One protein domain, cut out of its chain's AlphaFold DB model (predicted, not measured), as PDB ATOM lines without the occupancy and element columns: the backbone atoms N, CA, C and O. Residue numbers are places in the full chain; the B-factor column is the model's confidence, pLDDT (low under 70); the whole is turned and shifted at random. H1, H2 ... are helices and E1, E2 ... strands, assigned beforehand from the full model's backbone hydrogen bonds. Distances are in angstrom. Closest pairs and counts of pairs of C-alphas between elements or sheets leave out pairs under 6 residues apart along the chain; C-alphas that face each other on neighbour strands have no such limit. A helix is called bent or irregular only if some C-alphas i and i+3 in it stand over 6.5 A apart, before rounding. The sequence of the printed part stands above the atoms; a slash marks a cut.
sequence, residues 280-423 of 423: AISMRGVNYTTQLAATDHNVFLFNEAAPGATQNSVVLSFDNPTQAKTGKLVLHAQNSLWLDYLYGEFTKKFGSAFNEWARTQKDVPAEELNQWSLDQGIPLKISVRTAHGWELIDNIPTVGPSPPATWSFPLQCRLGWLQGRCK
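What this domain is: This is residues 280 to 423 of the 423 residues of an uncharacterized protein of Hymenobacter qilianensis (UniProt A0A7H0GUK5). A small sandwich of two sheets, the strongly twisted five-strand sheet E1 E2 E7 E4 E5 facing the two-strand sheet E3 E6, forms one end of the domain. From it an open loop of three helices, H1, H2 and H3, reaches out along the longest axis and comes back, with residues 341 to 346, 351 to 356 and 362 to 368 sticking out. The printed part has 144 residues with three named helices and seven named strands, in the order E1 E2 E3 H1 H2 H3 E4 E5 E6 E7; both sheets are antiparallel and the class is mixed, helices and strands. The whole is only just loose, close to compact, with a radius of gyration of the C-alphas of 17.8 A, and it is elongated, spanning 59 by 32 by 31 A.

Where its parts are: E1, residues 280 to 282, begins at C-alpha 280 (210.201, 133.925, 157.699). E2 is residues 314 to 317, and E3, residues 326 to 333, is 22.1 A long. H1, residues 337 to 349, measures 18.8 A, H2, residues 351 to 363, 20.6 A, and H3, residues 366 to 375, 14.2 A. H2 begins at C-alpha 351 (197.174, 172.918, 145.321) and is irregular, with C-alphas 352 and 355 7.1 A apart. E4, residues 380 to 386, is 19.5 A long, E5, residues 389 to 396, 20.7 A, and E6, residues 405 to 412, 22.7 A. E7, residues 419 to 422, ends at C-alpha 422 (209.899, 143.441, 161.061).

How they stand to each other: In the five-strand sheet E1 and E5 are the edge strands. The hairpin E1 and E2 has N 281 and O 315 at 2.9 A, within hydrogen-bond range. E2 and E7 have N 316 and O 420 at 2.7 A, E7 and E4 have N 421 and O 383 at 3.1 A, and the hairpin E4 and E5 has N 382 and O 394 at 2.8 A. In the other sheet E3 and E6 have N 329 and O 409 at 2.9 A. The two sheets form a sandwich, two sheets face to face, their strands at 31 degrees; the closest C-alphas of E5 and E6, those of Ile 393 and Leu 411, are 7.1 A apart. H1 and H2 are close but not clearly touching, Thr 347 and Phe 354 having the closest C-alphas at 6.8 A, and at 73 degrees they are only just about perpendicular. H1 and H3 are apart, and no helix is on the five-strand sheet. Every O i to N i+4 pair is within hydrogen-bond range in H1 and H3, and 5 of 9 are in H2.

The domain as a whole: The C-alphas farthest apart, those of Thr 322 and Ser 352, are 60.2 A apart. The printed part has no cut; the link E1 to E2, 31 residues, is long. The mean pLDDT of the printed part is 77.4, and it is under 70 at residues 307, 310, 337 and 400 to 423.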
ATOM      1  N   ALA A 280     210.809 132.616 157.890       94.25
ATOM      2  CA  ALA A 280     210.201 133.925 157.699       94.25
ATOM      3  C   ALA A 280     208.699 133.759 157.472       94.25
ATOM      4  O   ALA A 280     208.292 133.193 156.463       94.25
ATOM      5  N   ILE A 281     207.873 134.204 158.419       93.31
ATOM      6  CA  ILE A 281     206.421 133.984 158.403       93.31
ATOM      7  C   ILE A 281     205.695 135.324 158.484       93.31
ATOM      8  O   ILE A 281     205.924 136.101 159.411       93.31
ATOM      9  N   SER A 282     204.811 135.604 157.533       88.94
ATOM     10  CA  SER A 282     204.000 136.821 157.548       88.94
ATOM     11  C   SER A 282     202.868 136.759 158.579       88.94
ATOM     12  O   SER A 282     202.551 135.702 159.129       88.94
ATOM     13  N   MET A 283     202.181 137.881 158.809       84.12
ATOM     14  CA  MET A 283     200.986 137.908 159.670       84.12
ATOM     15  C   MET A 283     199.859 136.986 159.210       84.12
ATOM     16  O   MET A 283     199.058 136.556 160.036       84.12
ATOM     17  N   ARG A 284     199.786 136.677 157.912       83.75
ATOM     18  CA  ARG A 284     198.797 135.741 157.364       83.75
ATOM     19  C   ARG A 284     199.233 134.279 157.463       83.75
ATOM     20  O   ARG A 284     198.498 133.404 157.014       83.75
ATOM     21  N   GLY A 285     200.413 134.012 158.022       88.06
ATOM     22  CA  GLY A 285     200.994 132.675 158.095       88.06
ATOM     23  C   GLY A 285     201.672 132.221 156.799       88.06
ATOM     24  O   GLY A 285     202.011 131.046 156.685       88.06
ATOM     25  N   VAL A 286     201.878 133.118 155.827       87.19
ATOM     26  CA  VAL A 286     202.565 132.787 154.571       87.19
ATOM     27  C   VAL A 286     204.062 132.656 154.834       87.19
ATOM     28  O   VAL A 286     204.654 133.470 155.547       87.19
ATOM     29  N   ASN A 287     204.671 131.617 154.268       91.88
ATOM     30  CA  ASN A 287     206.087 131.325 154.429       91.88
ATOM     31  C   ASN A 287     206.923 132.013 153.333       91.88
ATOM     32  O   ASN A 287     206.787 131.689 152.157       91.88
ATOM     33  N   TYR A 288     207.799 132.926 153.754       88.75
ATOM     34  CA  TYR A 288     208.751 133.684 152.934       88.75
ATOM     35  C   TYR A 288     210.210 133.255 153.148       88.75
ATOM     36  O   TYR A 288     211.129 133.978 152.775       88.75
ATOM     37  N   THR A 289     210.455 132.115 153.804       91.75
ATOM     38  CA  THR A 289     211.810 131.711 154.225       91.75
ATOM     39  C   THR A 289     212.769 131.643 153.043       91.75
ATOM     40  O   THR A 289     213.866 132.176 153.126       91.75
ATOM     41  N   THR A 290     212.346 131.055 151.923       88.69
ATOM     42  CA  THR A 290     213.175 130.965 150.712       88.69
ATOM     43  C   THR A 290     213.374 132.330 150.057       88.69
ATOM     44  O   THR A 290     214.465 132.631 149.592       88.69
ATOM     45  N   GLN A 291     212.338 133.169 150.050       84.81
ATOM     46  CA  GLN A 291     212.348 134.501 149.447       84.81
ATOM     47  C   GLN A 291     213.243 135.482 150.209       84.81
ATOM     48  O   GLN A 291     213.735 136.426 149.612       84.81
ATOM     49  N   LEU A 292     213.440 135.275 151.514       87.00
ATOM     50  CA  LEU A 292     214.267 136.127 152.373       87.00
ATOM     51  C   LEU A 292     215.573 135.439 152.811       87.00
ATOM     52  O   LEU A 292     216.201 135.870 153.777       87.00
ATOM     53  N   ALA A 293     215.974 134.358 152.132       88.81
ATOM     54  CA  ALA A 293     217.179 133.598 152.471       88.81
ATOM     55  C   ALA A 293     218.477 134.242 151.957       88.81
ATOM     56  O   ALA A 293     219.551 133.939 152.476       88.81
ATOM     57  N   ALA A 294     218.399 135.094 150.935       83.50
ATOM     58  CA  ALA A 294     219.559 135.687 150.281       83.50
ATOM     59  C   ALA A 294     219.312 137.155 149.922       83.50
ATOM     60  O   ALA A 294     218.175 137.596 149.774       83.50
ATOM     61  N   THR A 295     220.399 137.907 149.756       79.19
ATOM     62  CA  THR A 295     220.359 139.243 149.157       79.19
ATOM     63  C   THR A 295     220.222 139.096 147.645       79.19
ATOM     64  O   THR A 295     221.211 138.975 146.924       79.19
ATOM     65  N   ASP A 296     218.982 139.040 147.170       76.25
ATOM     66  CA  ASP A 296     218.635 138.968 145.756       76.25
ATOM     67  C   ASP A 296     217.473 139.929 145.428       76.25
ATOM     68  O   ASP A 296     217.240 140.907 146.134       76.25
ATOM     69  N   HIS A 297     216.775 139.705 144.313       71.12
ATOM     70  CA  HIS A 297     215.668 140.565 143.879       71.12
ATOM     71  C   HIS A 297     214.307 140.130 144.453       71.12
ATOM     72  O   HIS A 297     213.279 140.713 144.099       71.12
ATOM     73  N   ASN A 298     214.270 139.095 145.296       76.00
ATOM     74  CA  ASN A 298     213.064 138.674 145.989       76.00
ATOM     75  C   ASN A 298     212.844 139.574 147.207       76.00
ATOM     76  O   ASN A 298     213.740 139.817 148.009       76.00
ATOM     77  N   VAL A 299     211.622 140.085 147.344       75.94
ATOM     78  CA  VAL A 299     211.284 141.072 148.373       75.94
ATOM     79  C   VAL A 299     209.991 140.699 149.081       75.94
ATOM     80  O   VAL A 299     209.058 140.166 148.475       75.94
ATOM     81  N   PHE A 300     209.908 141.032 150.366       83.00
ATOM     82  CA  PHE A 300     208.642 141.062 151.087       83.00
ATOM     83  C   PHE A 300     208.052 142.474 150.999       83.00
ATOM     84  O   PHE A 300     208.632 143.429 151.504       83.00
ATOM     85  N   LEU A 301     206.899 142.609 150.338       77.62
ATOM     86  CA  LEU A 301     206.318 143.907 149.962       77.62
ATOM     87  C   LEU A 301     205.476 144.578 151.055       77.62
ATOM     88  O   LEU A 301     204.943 145.657 150.815       77.62
ATOM     89  N   PHE A 302     205.298 143.941 152.218       80.88
ATOM     90  CA  PHE A 302     204.441 144.450 153.299       80.88
ATOM     91  C   PHE A 302     203.034 144.865 152.818       80.88
ATOM     92  O   PHE A 302     202.466 145.839 153.301       80.88
ATOM     93  N   ASN A 303     202.442 144.131 151.871       75.88
ATOM     94  CA  ASN A 303     201.150 144.455 151.246       75.88
ATOM     95  C   ASN A 303     200.028 143.461 151.604       75.88
ATOM     96  O   ASN A 303     198.975 143.427 150.967       75.88
ATOM     97  N   GLU A 304     200.246 142.632 152.621       77.75
ATOM     98  CA  GLU A 304     199.293 141.611 153.035       77.75
ATOM     99  C   GLU A 304     198.227 142.159 153.981       77.75
ATOM    100  O   GLU A 304     198.468 142.275 155.172       77.75
ATOM    101  N   ALA A 305     197.007 142.394 153.502       70.81
ATOM    102  CA  ALA A 305     195.903 142.745 154.395       70.81
ATOM    103  C   ALA A 305     195.542 141.568 155.327       70.81
ATOM    104  O   ALA A 305     194.992 140.556 154.882       70.81
ATOM    105  N   ALA A 306     195.842 141.700 156.620       71.12
ATOM    106  CA  ALA A 306     195.366 140.792 157.661       71.12
ATOM    107  C   ALA A 306     194.141 141.408 158.373       71.12
ATOM    108  O   ALA A 306     194.197 142.575 158.769       71.12
ATOM    109  N   PRO A 307     193.026 140.669 158.555       69.62
ATOM    110  CA  PRO A 307     191.837 141.193 159.228       69.62
ATOM    111  C   PRO A 307     192.156 141.756 160.619       69.62
ATOM    112  O   PRO A 307     192.745 141.069 161.450       69.62
ATOM    113  N   GLY A 308     191.768 143.009 160.866       70.88
ATOM    114  CA  GLY A 308     192.000 143.696 162.143       70.88
ATOM    115  C   GLY A 308     193.430 144.200 162.368       70.88
ATOM    116  O   GLY A 308     193.686 144.822 163.398       70.88
ATOM    117  N   ALA A 309     194.356 143.977 161.431       71.50
ATOM    118  CA  ALA A 309     195.693 144.554 161.486       71.50
ATOM    119  C   ALA A 309     195.715 145.924 160.796       71.50
ATOM    120  O   ALA A 309     195.251 146.074 159.668       71.50
ATOM    121  N   THR A 310     196.284 146.921 161.471       69.69
ATOM    122  CA  THR A 310     196.541 148.254 160.902       69.69
ATOM    123  C   THR A 310     197.914 148.354 160.229       69.69
ATOM    124  O   THR A 310     198.185 149.338 159.550       69.69
ATOM    125  N   GLN A 311     198.777 147.348 160.419       76.44
ATOM    126  CA  GLN A 311     200.154 147.278 159.921       76.44
ATOM    127  C   GLN A 311     200.498 145.844 159.507       76.44
ATOM    128  O   GLN A 311     199.993 144.885 160.098       76.44
ATOM    129  N   ASN A 312     201.379 145.707 158.516       85.06
ATOM    130  CA  ASN A 312     201.822 144.422 157.978       85.06
ATOM    131  C   ASN A 312     203.192 144.083 158.536       85.06
ATOM    132  O   ASN A 312     204.030 144.956 158.663       85.06
ATOM    133  N   SER A 313     203.446 142.813 158.839       88.81
ATOM    134  CA  SER A 313     204.728 142.416 159.422       88.81
ATOM    135  C   SER A 313     205.160 141.026 158.988       88.81
ATOM    136  O   SER A 313     204.333 140.189 158.606       88.81
ATOM    137  N   VAL A 314     206.461 140.777 159.096       91.62
ATOM    138  CA  VAL A 314     207.083 139.469 158.883       91.62
ATOM    139  C   VAL A 314     207.904 139.089 160.107       91.62
ATOM    140  O   VAL A 314     208.658 139.901 160.635       91.62
ATOM    141  N   VAL A 315     207.735 137.857 160.579       94.62
ATOM    142  CA  VAL A 315     208.483 137.274 161.693       94.62
ATOM    143  C   VAL A 315     209.627 136.429 161.137       94.62
ATOM    144  O   VAL A 315     209.383 135.378 160.550       94.62
ATOM    145  N   LEU A 316     210.861 136.877 161.339       94.94
ATOM    146  CA  LEU A 316     212.108 136.195 161.001       94.94
ATOM    147  C   LEU A 316     212.614 135.403 162.211       94.94
ATOM    148  O   LEU A 316     212.793 135.961 163.280       94.94
ATOM    149  N   SER A 317     212.870 134.109 162.086       94.81
ATOM    150  CA  SER A 317     213.476 133.289 163.144       94.81
ATOM    151  C   SER A 317     214.912 132.965 162.773       94.81
ATOM    152  O   SER A 317     215.187 132.704 161.606       94.81
ATOM    153  N   PHE A 318     215.805 132.967 163.756       92.94
ATOM    154  CA  PHE A 318     217.222 132.667 163.565       92.94
ATOM    155  C   PHE A 318     217.669 131.657 164.613       92.94
ATOM    156  O   PHE A 318     217.230 131.716 165.765       92.94
ATOM    157  N   ASP A 319     218.569 130.761 164.225       90.94
ATOM    158  CA  ASP A 319     219.168 129.832 165.172       90.94
ATOM    159  C   ASP A 319     220.157 130.573 166.079       90.94
ATOM    160  O   ASP A 319     220.958 131.392 165.632       90.94
ATOM    161  N   ASN A 320     220.109 130.264 167.375       87.94
ATOM    162  CA  ASN A 320     221.048 130.787 168.368       87.94
ATOM    163  C   ASN A 320     221.718 129.636 169.128       87.94
ATOM    164  O   ASN A 320     221.476 129.461 170.328       87.94
ATOM    165  N   PRO A 321     222.523 128.809 168.436       81.88
ATOM    166  CA  PRO A 321     223.100 127.603 169.024       81.88
ATOM    167  C   PRO A 321     224.071 127.927 170.165       81.88
ATOM    168  O   PRO A 321     224.197 127.157 171.110       81.88
ATOM    169  N   THR A 322     224.722 129.090 170.109       83.31
ATOM    170  CA  THR A 322     225.662 129.564 171.132       83.31
ATOM    171  C   THR A 322     224.973 130.230 172.322       83.31
ATOM    172  O   THR A 322     225.657 130.644 173.257       83.31
ATOM    173  N   GLN A 323     223.638 130.356 172.303       84.69
ATOM    174  CA  GLN A 323     222.854 131.085 173.306       84.69
ATOM    175  C   GLN A 323     223.388 132.507 173.550       84.69
ATOM    176  O   GLN A 323     223.386 133.015 174.676       84.69
ATOM    177  N   ALA A 324     223.855 133.160 172.484       85.06
ATOM    178  CA  ALA A 324     224.395 134.504 172.543       85.06
ATOM    179  C   ALA A 324     223.347 135.480 173.096       85.06
ATOM    180  O   ALA A 324     222.176 135.460 172.706       85.06
ATOM    181  N   LYS A 325     223.793 136.351 174.007       83.50
ATOM    182  CA  LYS A 325     222.973 137.424 174.599       83.50
ATOM    183  C   LYS A 325     222.948 138.688 173.747       83.50
ATOM    184  O   LYS A 325     222.237 139.634 174.067       83.50
ATOM    185  N   THR A 326     223.740 138.729 172.687       84.06
ATOM    186  CA  THR A 326     223.833 139.853 171.762       84.06
ATOM    187  C   THR A 326     223.948 139.318 170.347       84.06
ATOM    188  O   THR A 326     224.601 138.299 170.129       84.06
ATOM    189  N   GLY A 327     223.354 140.018 169.392       87.19
ATOM    190  CA  GLY A 327     223.441 139.692 167.973       87.19
ATOM    191  C   GLY A 327     223.481 140.955 167.127       87.19
ATOM    192  O   GLY A 327     223.405 142.063 167.655       87.19
ATOM    193  N   LYS A 328     223.593 140.788 165.811       89.50
ATOM    194  CA  LYS A 328     223.407 141.877 164.854       89.50
ATOM    195  C   LYS A 328     222.372 141.449 163.829       89.50
ATOM    196  O   LYS A 328     222.490 140.360 163.274       89.50
ATOM    197  N   LEU A 329     221.368 142.285 163.595       90.31
ATOM    198  CA  LEU A 329     220.447 142.103 162.480       90.31
ATOM    199  C   LEU A 329     220.981 142.894 161.294       90.31
ATOM    200  O   LEU A 329     221.181 144.098 161.414       90.31
ATOM    201  N   VAL A 330     221.205 142.224 160.169       90.50
ATOM    202  CA  VAL A 330     221.552 142.884 158.907       90.50
ATOM    203  C   VAL A 330     220.313 142.892 158.027       90.50
ATOM    204  O   VAL A 330     219.707 141.844 157.811       90.50
ATOM    205  N   LEU A 331     219.922 144.070 157.551       88.06
ATOM    206  CA  LEU A 331     218.756 144.249 156.689       88.06
ATOM    207  C   LEU A 331     219.181 144.858 155.367       88.06
ATOM    208  O   LEU A 331     219.899 145.851 155.352       88.06
ATOM    209  N   HIS A 332     218.688 144.277 154.280       86.50
ATOM    210  CA  HIS A 332     218.752 144.849 152.945       86.50
ATOM    211  C   HIS A 332     217.340 145.296 152.571       86.50
ATOM    212  O   HIS A 332     216.458 144.460 152.375       86.50
ATOM    213  N   ALA A 333     217.097 146.605 152.589       82.75
ATOM    214  CA  ALA A 333     215.753 147.158 152.489       82.75
ATOM    215  C   ALA A 333     215.731 148.457 151.679       82.75
ATOM    216  O   ALA A 333     216.694 149.219 151.656       82.75
ATOM    217  N   GLN A 334     214.595 148.711 151.039       78.69
ATOM    218  CA  GLN A 334     214.287 149.969 150.366       78.69
ATOM    219  C   GLN A 334     212.854 150.377 150.657       78.69
ATOM    220  O   GLN A 334     212.010 149.537 150.986       78.69
ATOM    221  N   ASN A 335     212.566 151.658 150.457       76.00
ATOM    222  CA  ASN A 335     211.186 152.096 150.404       76.00
ATOM    223  C   ASN A 335     210.493 151.582 149.143       76.00
ATOM    224  O   ASN A 335     211.086 151.415 148.078       76.00
ATOM    225  N   SER A 336     209.192 151.339 149.266       70.56
ATOM    226  CA  SER A 336     208.359 151.079 148.099       70.56
ATOM    227  C   SER A 336     208.026 152.391 147.389       70.56
ATOM    228  O   SER A 336     207.774 153.408 148.035       70.56
ATOM    229  N   LEU A 337     207.882 152.335 146.063       68.62
ATOM    230  CA  LEU A 337     207.376 153.459 145.258       68.62
ATOM    231  C   LEU A 337     205.969 153.921 145.674       68.62
ATOM    232  O   LEU A 337     205.513 154.995 145.287       68.62
ATOM    233  N   TRP A 338     205.262 153.101 146.452       71.06
ATOM    234  CA  TRP A 338     203.948 153.424 146.979       71.06
ATOM    235  C   TRP A 338     203.984 154.585 147.975       71.06
ATOM    236  O   TRP A 338     203.093 155.432 147.936       71.06
ATOM    237  N   LEU A 339     205.014 154.666 148.826       74.38
ATOM    238  CA  LEU A 339     205.144 155.762 149.788       74.38
ATOM    239  C   LEU A 339     205.322 157.105 149.065       74.38
ATOM    240  O   LEU A 339     204.604 158.060 149.358       74.38
ATOM    241  N   ASP A 340     206.203 157.141 148.064       70.44
ATOM    242  CA  ASP A 340     206.450 158.333 147.246       70.44
ATOM    243  C   ASP A 340     205.194 158.764 146.484       70.44
ATOM    244  O   ASP A 340     204.855 159.949 146.427       70.44
ATOM    245  N   TYR A 341     204.458 157.795 145.929       70.62
ATOM    246  CA  TYR A 341     203.183 158.053 145.269       70.62
ATOM    247  C   TYR A 341     202.157 158.663 146.232       70.62
ATOM    248  O   TYR A 341     201.562 159.699 145.921       70.62
ATOM    249  N   LEU A 342     201.967 158.059 147.411       74.81
ATOM    250  CA  LEU A 342     201.027 158.547 148.419       74.81
ATOM    251  C   LEU A 342     201.382 159.956 148.891       74.81
ATOM    252  O   LEU A 342     200.502 160.816 148.969       74.81
ATOM    253  N   TYR A 343     202.661 160.210 149.160       77.50
ATOM    254  CA  TYR A 343     203.133 161.530 149.555       77.50
ATOM    255  C   TYR A 343     202.933 162.559 148.430       77.50
ATOM    256  O   TYR A 343     202.485 163.687 148.662       77.50
ATOM    257  N   GLY A 344     203.169 162.160 147.179       74.31
ATOM    258  CA  GLY A 344     202.878 162.967 145.998       74.31
ATOM    259  C   GLY A 344     201.393 163.325 145.860       74.31
ATOM    260  O   GLY A 344     201.058 164.480 145.596       74.31
ATOM    261  N   GLU A 345     200.482 162.373 146.056       78.00
ATOM    262  CA  GLU A 345     199.036 162.630 146.022       78.00
ATOM    263  C   GLU A 345     198.567 163.480 147.207       78.00
ATOM    264  O   GLU A 345     197.736 164.373 147.034       78.00
ATOM    265  N   PHE A 346     199.127 163.259 148.396       80.81
ATOM    266  CA  PHE A 346     198.876 164.084 149.573       80.81
ATOM    267  C   PHE A 346     199.270 165.544 149.323       80.81
ATOM    268  O   PHE A 346     198.440 166.443 149.454       80.81
ATOM    269  N   THR A 347     200.500 165.790 148.867       78.62
ATOM    270  CA  THR A 347     200.999 167.149 148.603       78.62
ATOM    271  C   THR A 347     200.244 167.847 147.466       78.62
ATOM    272  O   THR A 347     199.991 169.052 147.540       78.62
ATOM    273  N   LYS A 348     199.785 167.107 146.444       75.88
ATOM    274  CA  LYS A 348     198.925 167.649 145.374       75.88
ATOM    275  C   LYS A 348     197.604 168.212 145.898       75.88
ATOM    276  O   LYS A 348     197.120 169.196 145.338       75.88
ATOM    277  N   LYS A 349     197.026 167.636 146.959       80.69
ATOM    278  CA  LYS A 349     195.736 168.089 147.516       80.69
ATOM    279  C   LYS A 349     195.785 169.516 148.066       80.69
ATOM    280  O   LYS A 349     194.749 170.171 148.092       80.69
ATOM    281  N   PHE A 350     196.962 170.029 148.429       79.38
ATOM    282  CA  PHE A 350     197.119 171.418 148.876       79.38
ATOM    283  C   PHE A 350     197.013 172.439 147.735       79.38
ATOM    284  O   PHE A 350     196.754 173.617 147.985       79.38
ATOM    285  N   GLY A 351     197.221 172.025 146.479       83.31
ATOM    286  CA  GLY A 351     197.174 172.918 145.321       83.31
ATOM    287  C   GLY A 351     198.035 174.171 145.516       83.31
ATOM    288  O   GLY A 351     199.224 174.094 145.819       83.31
ATOM    289  N   SER A 352     197.433 175.350 145.368       87.62
ATOM    290  CA  SER A 352     198.117 176.638 145.551       87.62
ATOM    291  C   SER A 352     198.564 176.928 146.989       87.62
ATOM    292  O   SER A 352     199.454 177.755 147.172       87.62
ATOM    293  N   ALA A 353     197.982 176.265 147.995       90.31
ATOM    294  CA  ALA A 353     198.342 176.441 149.406       90.31
ATOM    295  C   ALA A 353     199.596 175.646 149.810       90.31
ATOM    296  O   ALA A 353     200.100 175.817 150.919       90.31
ATOM    297  N   PHE A 354     200.138 174.808 148.915       84.38
ATOM    298  CA  PHE A 354     201.298 173.960 149.208       84.38
ATOM    299  C   PHE A 354     202.481 174.752 149.772       84.38
ATOM    300  O   PHE A 354     203.067 174.354 150.769       84.38
ATOM    301  N   ASN A 355     202.815 175.896 149.166       86.69
ATOM    302  CA  ASN A 355     203.961 176.701 149.599       86.69
ATOM    303  C   ASN A 355     203.772 177.319 150.987       86.69
ATOM    304  O   ASN A 355     204.761 177.594 151.657       86.69
ATOM    305  N   GLU A 356     202.534 177.598 151.385       91.06
ATOM    306  CA  GLU A 356     202.228 178.130 152.710       91.06
ATOM    307  C   GLU A 356     202.334 177.019 153.751       91.06
ATOM    308  O   GLU A 356     203.108 177.149 154.694       91.06
ATOM    309  N   TRP A 357     201.682 175.880 153.505       89.25
ATOM    310  CA  TRP A 357     201.813 174.687 154.342       89.25
ATOM    311  C   TRP A 357     203.276 174.238 154.491       89.25
ATOM    312  O   TRP A 357     203.762 174.059 155.600       89.25
ATOM    313  N   ALA A 358     204.032 174.145 153.396       86.75
ATOM    314  CA  ALA A 358     205.437 173.739 153.433       86.75
ATOM    315  C   ALA A 358     206.332 174.719 154.213       86.75
ATOM    316  O   ALA A 358     207.399 174.327 154.682       86.75
ATOM    317  N   ARG A 359     205.941 175.997 154.348       89.50
ATOM    318  CA  ARG A 359     206.641 176.938 155.236       89.50
ATOM    319  C   ARG A 359     206.323 176.650 156.692       89.50
ATOM    320  O   ARG A 359     207.264 176.606 157.467       89.50
ATOM    321  N   THR A 360     205.059 176.390 157.036       90.38
ATOM    322  CA  THR A 360     204.703 176.071 158.427       90.38
ATOM    323  C   THR A 360     205.410 174.812 158.913       90.38
ATOM    324  O   THR A 360     205.834 174.770 160.059       90.38
ATOM    325  N   GLN A 361     205.637 173.827 158.034       89.31
ATOM    326  CA  GLN A 361     206.385 172.612 158.381       89.31
ATOM    327  C   GLN A 361     207.844 172.871 158.791       89.31
ATOM    328  O   GLN A 361     208.434 172.041 159.474       89.31
ATOM    329  N   LYS A 362     208.442 174.006 158.404       88.38
ATOM    330  CA  LYS A 362     209.811 174.360 158.816       88.38
ATOM    331  C   LYS A 362     209.899 174.815 160.267       88.38
ATOM    332  O   LYS A 362     210.976 174.728 160.843       88.38
ATOM    333  N   ASP A 363     208.788 175.299 160.812       91.12
ATOM    334  CA  ASP A 363     208.706 175.831 162.171       91.12
ATOM    335  C   ASP A 363     208.186 174.778 163.165       91.12
ATOM    336  O   ASP A 363     208.181 175.019 164.373       91.12
ATOM    337  N   VAL A 364     207.751 173.607 162.677       92.81
ATOM    338  CA  VAL A 364     207.335 172.494 163.538       92.81
ATOM    339  C   VAL A 364     208.570 171.933 164.252       92.81
ATOM    340  O   VAL A 364     209.572 171.645 163.591       92.81
ATOM    341  N   PRO A 365     208.531 171.740 165.581       94.81
ATOM    342  CA  PRO A 365     209.630 171.121 166.308       94.81
ATOM    343  C   PRO A 365     210.003 169.745 165.739       94.81
ATOM    344  O   PRO A 365     209.135 168.934 165.414       94.81
ATOM    345  N   ALA A 366     211.305 169.454 165.678       91.69
ATOM    346  CA  ALA A 366     211.826 168.177 165.181       91.69
ATOM    347  C   ALA A 366     211.208 166.968 165.903       91.69
ATOM    348  O   ALA A 366     210.844 165.978 165.274       91.69
ATOM    349  N   GLU A 367     211.046 167.062 167.224       92.75
ATOM    350  CA  GLU A 367     210.435 166.017 168.048       92.75
ATOM    351  C   GLU A 367     208.984 165.730 167.638       92.75
ATOM    352  O   GLU A 367     208.606 164.568 167.508       92.75
ATOM    353  N   GLU A 368     208.196 166.768 167.350       93.69
ATOM    354  CA  GLU A 368     206.803 166.625 166.919       93.69
ATOM    355  C   GLU A 368     206.712 165.974 165.533       93.69
ATOM    356  O   GLU A 368     205.923 165.050 165.337       93.69
ATOM    357  N   LEU A 369     207.566 166.379 164.587       88.88
ATOM    358  CA  LEU A 369     207.630 165.758 163.257       88.88
ATOM    359  C   LEU A 369     208.067 164.291 163.322       88.88
ATOM    360  O   LEU A 369     207.497 163.437 162.635       88.88
ATOM    361  N   ASN A 370     209.057 163.986 164.160       88.69
ATOM    362  CA  ASN A 370     209.542 162.626 164.356       88.69
ATOM    363  C   ASN A 370     208.473 161.747 165.012       88.69
ATOM    364  O   ASN A 370     208.229 160.634 164.544       88.69
ATOM    365  N   GLN A 371     207.792 162.253 166.042       91.75
ATOM    366  CA  GLN A 371     206.711 161.528 166.700       91.75
ATOM    367  C   GLN A 371     205.536 161.297 165.746       91.75
ATOM    368  O   GLN A 371     205.063 160.168 165.629       91.75
ATOM    369  N   TRP A 372     205.136 162.318 164.982       90.44
ATOM    370  CA  TRP A 372     204.110 162.177 163.952       90.44
ATOM    371  C   TRP A 372     204.468 161.065 162.956       90.44
ATOM    372  O   TRP A 372     203.638 160.201 162.673       90.44
ATOM    373  N   SER A 373     205.716 161.026 162.480       88.12
ATOM    374  CA  SER A 373     206.198 159.984 161.563       88.12
ATOM    375  C   SER A 373     206.099 158.573 162.167       88.12
ATOM    376  O   SER A 373     205.630 157.635 161.512       88.12
ATOM    377  N   LEU A 374     206.470 158.417 163.445       89.88
ATOM    378  CA  LEU A 374     206.359 157.154 164.185       89.88
ATOM    379  C   LEU A 374     204.904 156.700 164.368       89.88
ATOM    380  O   LEU A 374     204.609 155.501 164.240       89.88
ATOM    381  N   ASP A 375     204.009 157.649 164.643       89.75
ATOM    382  CA  ASP A 375     202.577 157.421 164.836       89.75
ATOM    383  C   ASP A 375     201.890 157.018 163.528       89.75
ATOM    384  O   ASP A 375     201.017 156.150 163.529       89.75
ATOM    385  N   GLN A 376     202.335 157.576 162.394       85.94
ATOM    386  CA  GLN A 376     201.881 157.162 161.063       85.94
ATOM    387  C   GLN A 376     202.444 155.799 160.627       85.94
ATOM    388  O   GLN A 376     201.983 155.236 159.636       85.94
ATOM    389  N   GLY A 377     203.431 155.249 161.345       86.06
ATOM    390  CA  GLY A 377     204.093 154.001 160.960       86.06
ATOM    391  C   GLY A 377     204.903 154.124 159.671       86.06
ATOM    392  O   GLY A 377     204.990 153.158 158.922       86.06
ATOM    393  N   ILE A 378     205.455 155.312 159.400       86.50
ATOM    394  CA  ILE A 378     206.290 155.565 158.221       86.50
ATOM    395  C   ILE A 378     207.648 154.838 158.329       86.50
ATOM    396  O   ILE A 378     208.044 154.196 157.357       86.50
ATOM    397  N   PRO A 379     208.366 154.885 159.471       88.94
ATOM    398  CA  PRO A 379     209.589 154.107 159.661       88.94
ATOM    399  C   PRO A 379     209.318 152.603 159.774       88.94
ATOM    400  O   PRO A 379     208.328 152.193 160.387       88.94
ATOM    401  N   LEU A 380     210.249 151.777 159.287       89.25
ATOM    402  CA  LEU A 380     210.200 150.326 159.496       89.25
ATOM    403  C   LEU A 380     210.528 150.008 160.960       89.25
ATOM    404  O   LEU A 380     211.606 150.360 161.451       89.25
ATOM    405  N   LYS A 381     209.617 149.325 161.662       91.38
ATOM    406  CA  LYS A 381     209.775 149.022 163.089       91.38
ATOM    407  C   LYS A 381     210.474 147.680 163.262       91.38
ATOM    408  O   LYS A 381     210.012 146.650 162.776       91.38
ATOM    409  N   ILE A 382     211.561 147.650 164.024       91.56
ATOM    410  CA  ILE A 382     212.318 146.430 164.312       91.56
ATOM    411  C   ILE A 382     212.091 146.035 165.761       91.56
ATOM    412  O   ILE A 382     212.419 146.777 166.684       91.56
ATOM    413  N   SER A 383     211.512 144.856 165.977       92.06
ATOM    414  CA  SER A 383     211.297 144.306 167.316       92.06
ATOM    415  C   SER A 383     211.938 142.930 167.467       92.06
ATOM    416  O   SER A 383     211.945 142.124 166.530       92.06
ATOM    417  N   VAL A 384     212.411 142.634 168.676       91.50
ATOM    418  CA  VAL A 384     212.905 141.311 169.073       91.50
ATOM    419  C   VAL A 384     211.949 140.686 170.082       91.50
ATOM    420  O   VAL A 384     211.391 141.378 170.934       91.50
ATOM    421  N   ARG A 385     211.724 139.377 169.984       89.50
ATOM    422  CA  ARG A 385     210.983 138.630 170.999       89.50
ATOM    423  C   ARG A 385     211.926 138.232 172.136       89.50
ATOM    424  O   ARG A 385     212.955 137.615 171.887       89.50
ATOM    425  N   THR A 386     211.556 138.572 173.364       86.44
ATOM    426  CA  THR A 386     212.221 138.197 174.619       86.44
ATOM    427  C   THR A 386     211.264 137.371 175.487       86.44
ATOM    428  O   THR A 386     210.092 137.173 175.137       86.44
ATOM    429  N   ALA A 387     211.721 136.910 176.659       84.38
ATOM    430  CA  ALA A 387     210.841 136.303 177.664       84.38
ATOM    431  C   ALA A 387     209.691 137.227 178.119       84.38
ATOM    432  O   ALA A 387     208.654 136.730 178.558       84.38
ATOM    433  N   HIS A 388     209.847 138.549 177.994       87.38
ATOM    434  CA  HIS A 388     208.831 139.539 178.364       87.38
ATOM    435  C   HIS A 388     207.889 139.908 177.209       87.38
ATOM    436  O   HIS A 388     206.957 140.688 177.396       87.38
ATOM    437  N   GLY A 389     208.087 139.324 176.024       90.44
ATOM    438  CA  GLY A 389     207.297 139.606 174.833       90.44
ATOM    439  C   GLY A 389     208.096 140.355 173.775       90.44
ATOM    440  O   GLY A 389     209.297 140.168 173.641       90.44
ATOM    441  N   TRP A 390     207.415 141.141 172.947       88.88
ATOM    442  CA  TRP A 390     208.062 141.897 171.876       88.88
ATOM    443  C   TRP A 390     208.601 143.222 172.404       88.88
ATOM    444  O   TRP A 390     207.823 144.060 172.853       88.88
ATOM    445  N   GLU A 391     209.904 143.427 172.269       91.56
ATOM    446  CA  GLU A 391     210.589 144.665 172.622       91.56
ATOM    447  C   GLU A 391     211.015 145.393 171.343       91.56
ATOM    448  O   GLU A 391     211.593 144.790 170.433       91.56
ATOM    449  N   LEU A 392     210.685 146.683 171.246       91.00
ATOM    450  CA  LEU A 392     211.119 147.543 170.146       91.00
ATOM    451  C   LEU A 392     212.622 147.803 170.295       91.00
ATOM    452  O   LEU A 392     213.054 148.292 171.334       91.00
ATOM    453  N   ILE A 393     213.390 147.482 169.258       88.56
ATOM    454  CA  ILE A 393     214.833 147.727 169.208       88.56
ATOM    455  C   ILE A 393     215.122 149.007 168.447       88.56
ATOM    456  O   ILE A 393     215.915 149.821 168.910       88.56
ATOM    457  N   ASP A 394     214.480 149.187 167.292       87.88
ATOM    458  CA  ASP A 394     214.736 150.362 166.475       87.88
ATOM    459  C   ASP A 394     213.585 150.719 165.523       87.88
ATOM    460  O   ASP A 394     212.709 149.903 165.238       87.88
ATOM    461  N   ASN A 395     213.619 151.950 165.015       89.06
ATOM    462  CA  ASN A 395     212.827 152.442 163.894       89.06
ATOM    463  C   ASN A 395     213.787 152.915 162.797       89.06
ATOM    464  O   ASN A 395     214.554 153.862 163.011       89.06
ATOM    465  N   ILE A 396     213.741 152.265 161.638       86.12
ATOM    466  CA  ILE A 396     214.585 152.602 160.490       86.12
ATOM    467  C   ILE A 396     213.878 153.709 159.714       86.12
ATOM    468  O   ILE A 396     212.735 153.499 159.292       86.12
ATOM    469  N   PRO A 397     214.508 154.886 159.549       84.94
ATOM    470  CA  PRO A 397     213.900 155.969 158.798       84.94
ATOM    471  C   PRO A 397     213.674 155.556 157.343       84.94
ATOM    472  O   PRO A 397     214.208 154.564 156.848       84.94
ATOM    473  N   THR A 398     212.883 156.354 156.643       80.88
ATOM    474  CA  THR A 398     212.726 156.219 155.200       80.88
ATOM    475  C   THR A 398     214.081 156.318 154.499       80.88
ATOM    476  O   THR A 398     214.910 157.159 154.846       80.88
ATOM    477  N   VAL A 399     214.278 155.460 153.502       75.06
ATOM    478  CA  VAL A 399     215.450 155.430 152.617       75.06
ATOM    479  C   VAL A 399     215.012 155.655 151.169       75.06
ATOM    480  O   VAL A 399     213.815 155.650 150.873       75.06
ATOM    481  N   GLY A 400     215.957 155.857 150.253       64.38
ATOM    482  CA  GLY A 400     215.646 155.890 148.825       64.38
ATOM    483  C   GLY A 400     214.880 154.641 148.355       64.38
ATOM    484  O   GLY A 400     215.081 153.549 148.899       64.38
ATOM    485  N   PRO A 401     213.996 154.760 147.350       53.62
ATOM    486  CA  PRO A 401     213.340 153.613 146.736       53.62
ATOM    487  C   PRO A 401     214.274 152.745 145.883       53.62
ATOM    488  O   PRO A 401     213.853 151.668 145.458       53.62
ATOM    489  N   SER A 402     215.494 153.202 145.569       57.62
ATOM    490  CA  SER A 402     216.401 152.466 144.688       57.62
ATOM    491  C   SER A 402     217.871 152.899 144.803       57.62
ATOM    492  O   SER A 402     218.143 154.098 144.866       57.62
ATOM    493  N   PRO A 403     218.827 151.957 144.683       54.41
ATOM    494  CA  PRO A 403     218.720 150.536 145.042       54.41
ATOM    495  C   PRO A 403     218.553 150.343 146.567       54.41
ATOM    496  O   PRO A 403     218.654 151.312 147.324       54.41
ATOM    497  N   PRO A 404     218.309 149.110 147.052       52.28
ATOM    498  CA  PRO A 404     218.166 148.869 148.479       52.28
ATOM    499  C   PRO A 404     219.444 149.130 149.271       52.28
ATOM    500  O   PRO A 404     220.546 148.756 148.869       52.28
ATOM    501  N   ALA A 405     219.268 149.751 150.436       54.25
ATOM    502  CA  ALA A 405     220.334 150.057 151.373       54.25
ATOM    503  C   ALA A 405     220.522 148.903 152.368       54.25
ATOM    504  O   ALA A 405     219.557 148.263 152.801       54.25
ATOM    505  N   THR A 406     221.776 148.649 152.748       54.56
ATOM    506  CA  THR A 406     222.127 147.622 153.736       54.56
ATOM    507  C   THR A 406     222.507 148.267 155.060       54.56
ATOM    508  O   THR A 406     223.427 149.077 155.109       54.56
ATOM    509  N   TRP A 407     221.847 147.845 156.135       51.53
ATOM    510  CA  TRP A 407     222.033 148.370 157.486       51.53
ATOM    511  C   TRP A 407     222.328 147.242 158.469       51.53
ATOM    512  O   TRP A 407     221.844 146.121 158.297       51.53
ATOM    513  N   SER A 408     223.076 147.540 159.530       41.78
ATOM    514  CA  SER A 408     223.300 146.622 160.651       41.78
ATOM    515  C   SER A 408     222.785 147.213 161.956       41.78
ATOM    516  O   SER A 408     223.082 148.364 162.255       41.78
ATOM    517  N   PHE A 409     222.097 146.409 162.762       53.47
ATOM    518  CA  PHE A 409     221.527 146.831 164.040       53.47
ATOM    519  C   PHE A 409     222.024 145.940 165.172       53.47
ATOM    520  O   PHE A 409     221.942 144.714 165.043       53.47
ATOM    521  N   PRO A 410     222.489 146.502 166.299       42.66
ATOM    522  CA  PRO A 410     222.778 145.707 167.481       42.66
ATOM    523  C   PRO A 410     221.473 145.174 168.092       42.66
ATOM    524  O   PRO A 410     220.529 145.915 168.345       42.66
ATOM    525  N   LEU A 411     221.425 143.873 168.366       48.19
ATOM    526  CA  LEU A 411     220.354 143.217 169.110       48.19
ATOM    527  C   LEU A 411     220.855 142.878 170.517       48.19
ATOM    528  O   LEU A 411     221.885 142.215 170.661       48.19
ATOM    529  N   GLN A 412     220.113 143.265 171.557       39.53
ATOM    530  CA  GLN A 412     220.304 142.739 172.912       39.53
ATOM    531  C   GLN A 412     219.273 141.634 173.178       39.53
ATOM    532  O   GLN A 412     218.083 141.889 173.320       39.53
ATOM    533  N   CYS A 413     219.731 140.387 173.253       35.12
ATOM    534  CA  CYS A 413     218.913 139.217 173.551       35.12
ATOM    535  C   CYS A 413     218.961 138.925 175.057       35.12
ATOM    536  O   CYS A 413     219.804 138.166 175.543       35.12
ATOM    537  N   ARG A 414     218.037 139.504 175.828       27.95
ATOM    538  CA  ARG A 414     217.805 139.053 177.207       27.95
ATOM    539  C   ARG A 414     216.897 137.822 177.172       27.95
ATOM    540  O   ARG A 414     215.696 137.957 177.004       27.95
ATOM    541  N   LEU A 415     217.520 136.642 177.282       27.08
ATOM    542  CA  LEU A 415     216.933 135.313 177.541       27.08
ATOM    543  C   LEU A 415     215.570 135.024 176.869       27.08
ATOM    544  O   LEU A 415     214.520 135.431 177.353       27.08
ATOM    545  N   GLY A 416     215.603 134.194 175.820       24.77
ATOM    546  CA  GLY A 416     214.436 133.478 175.289       24.77
ATOM    547  C   GLY A 416     214.234 133.654 173.783       24.77
ATOM    548  O   GLY A 416     213.712 134.673 173.369       24.77
ATOM    549  N   TRP A 417     214.624 132.632 173.010       24.64
ATOM    550  CA  TRP A 417     214.208 132.298 171.632       24.64
ATOM    551  C   TRP A 417     214.100 133.439 170.596       24.64
ATOM    552  O   TRP A 417     213.174 134.245 170.604       24.64
ATOM    553  N   LEU A 418     215.001 133.418 169.607       28.75
ATOM    554  CA  LEU A 418     215.044 134.369 168.493       28.75
ATOM    555  C   LEU A 418     213.874 134.166 167.513       28.75
ATOM    556  O   LEU A 418     213.907 133.333 166.608       28.75
ATOM    557  N   GLN A 419     212.851 134.998 167.683       30.12
ATOM    558  CA  GLN A 419     211.939 135.426 166.627       30.12
ATOM    559  C   GLN A 419     212.074 136.951 166.529       30.12
ATOM    560  O   GLN A 419     211.705 137.666 167.453       30.12
ATOM    561  N   GLY A 420     212.666 137.464 165.459       28.61
ATOM    562  CA  GLY A 420     212.567 138.860 165.044       28.61
ATOM    563  C   GLY A 420     211.246 139.096 164.321       28.61
ATOM    564  O   GLY A 420     210.732 138.203 163.666       28.61
ATOM    565  N   ARG A 421     210.658 140.282 164.448       28.95
ATOM    566  CA  ARG A 421     209.505 140.709 163.647       28.95
ATOM    567  C   ARG A 421     209.836 142.075 163.083       28.95
ATOM    568  O   ARG A 421     210.019 143.014 163.856       28.95
ATOM    569  N   CYS A 422     209.926 142.166 161.764       25.48
ATOM    570  CA  CYS A 422     209.899 143.441 161.061       25.48
ATOM    571  C   CYS A 422     208.427 143.851 161.000       25.48
ATOM    572  O   CYS A 422     207.620 143.134 160.399       25.48
ATOM    573  N   LYS A 423     208.079 144.900 161.744       29.38
ATOM    574  CA  LYS A 423     206.729 145.428 161.936       29.38
ATOM    575  C   LYS A 423     206.420 146.574 160.995       29.38
ATOM    576  O   LYS A 423     207.330 147.399 160.764       29.38
TER     577      LYS A 423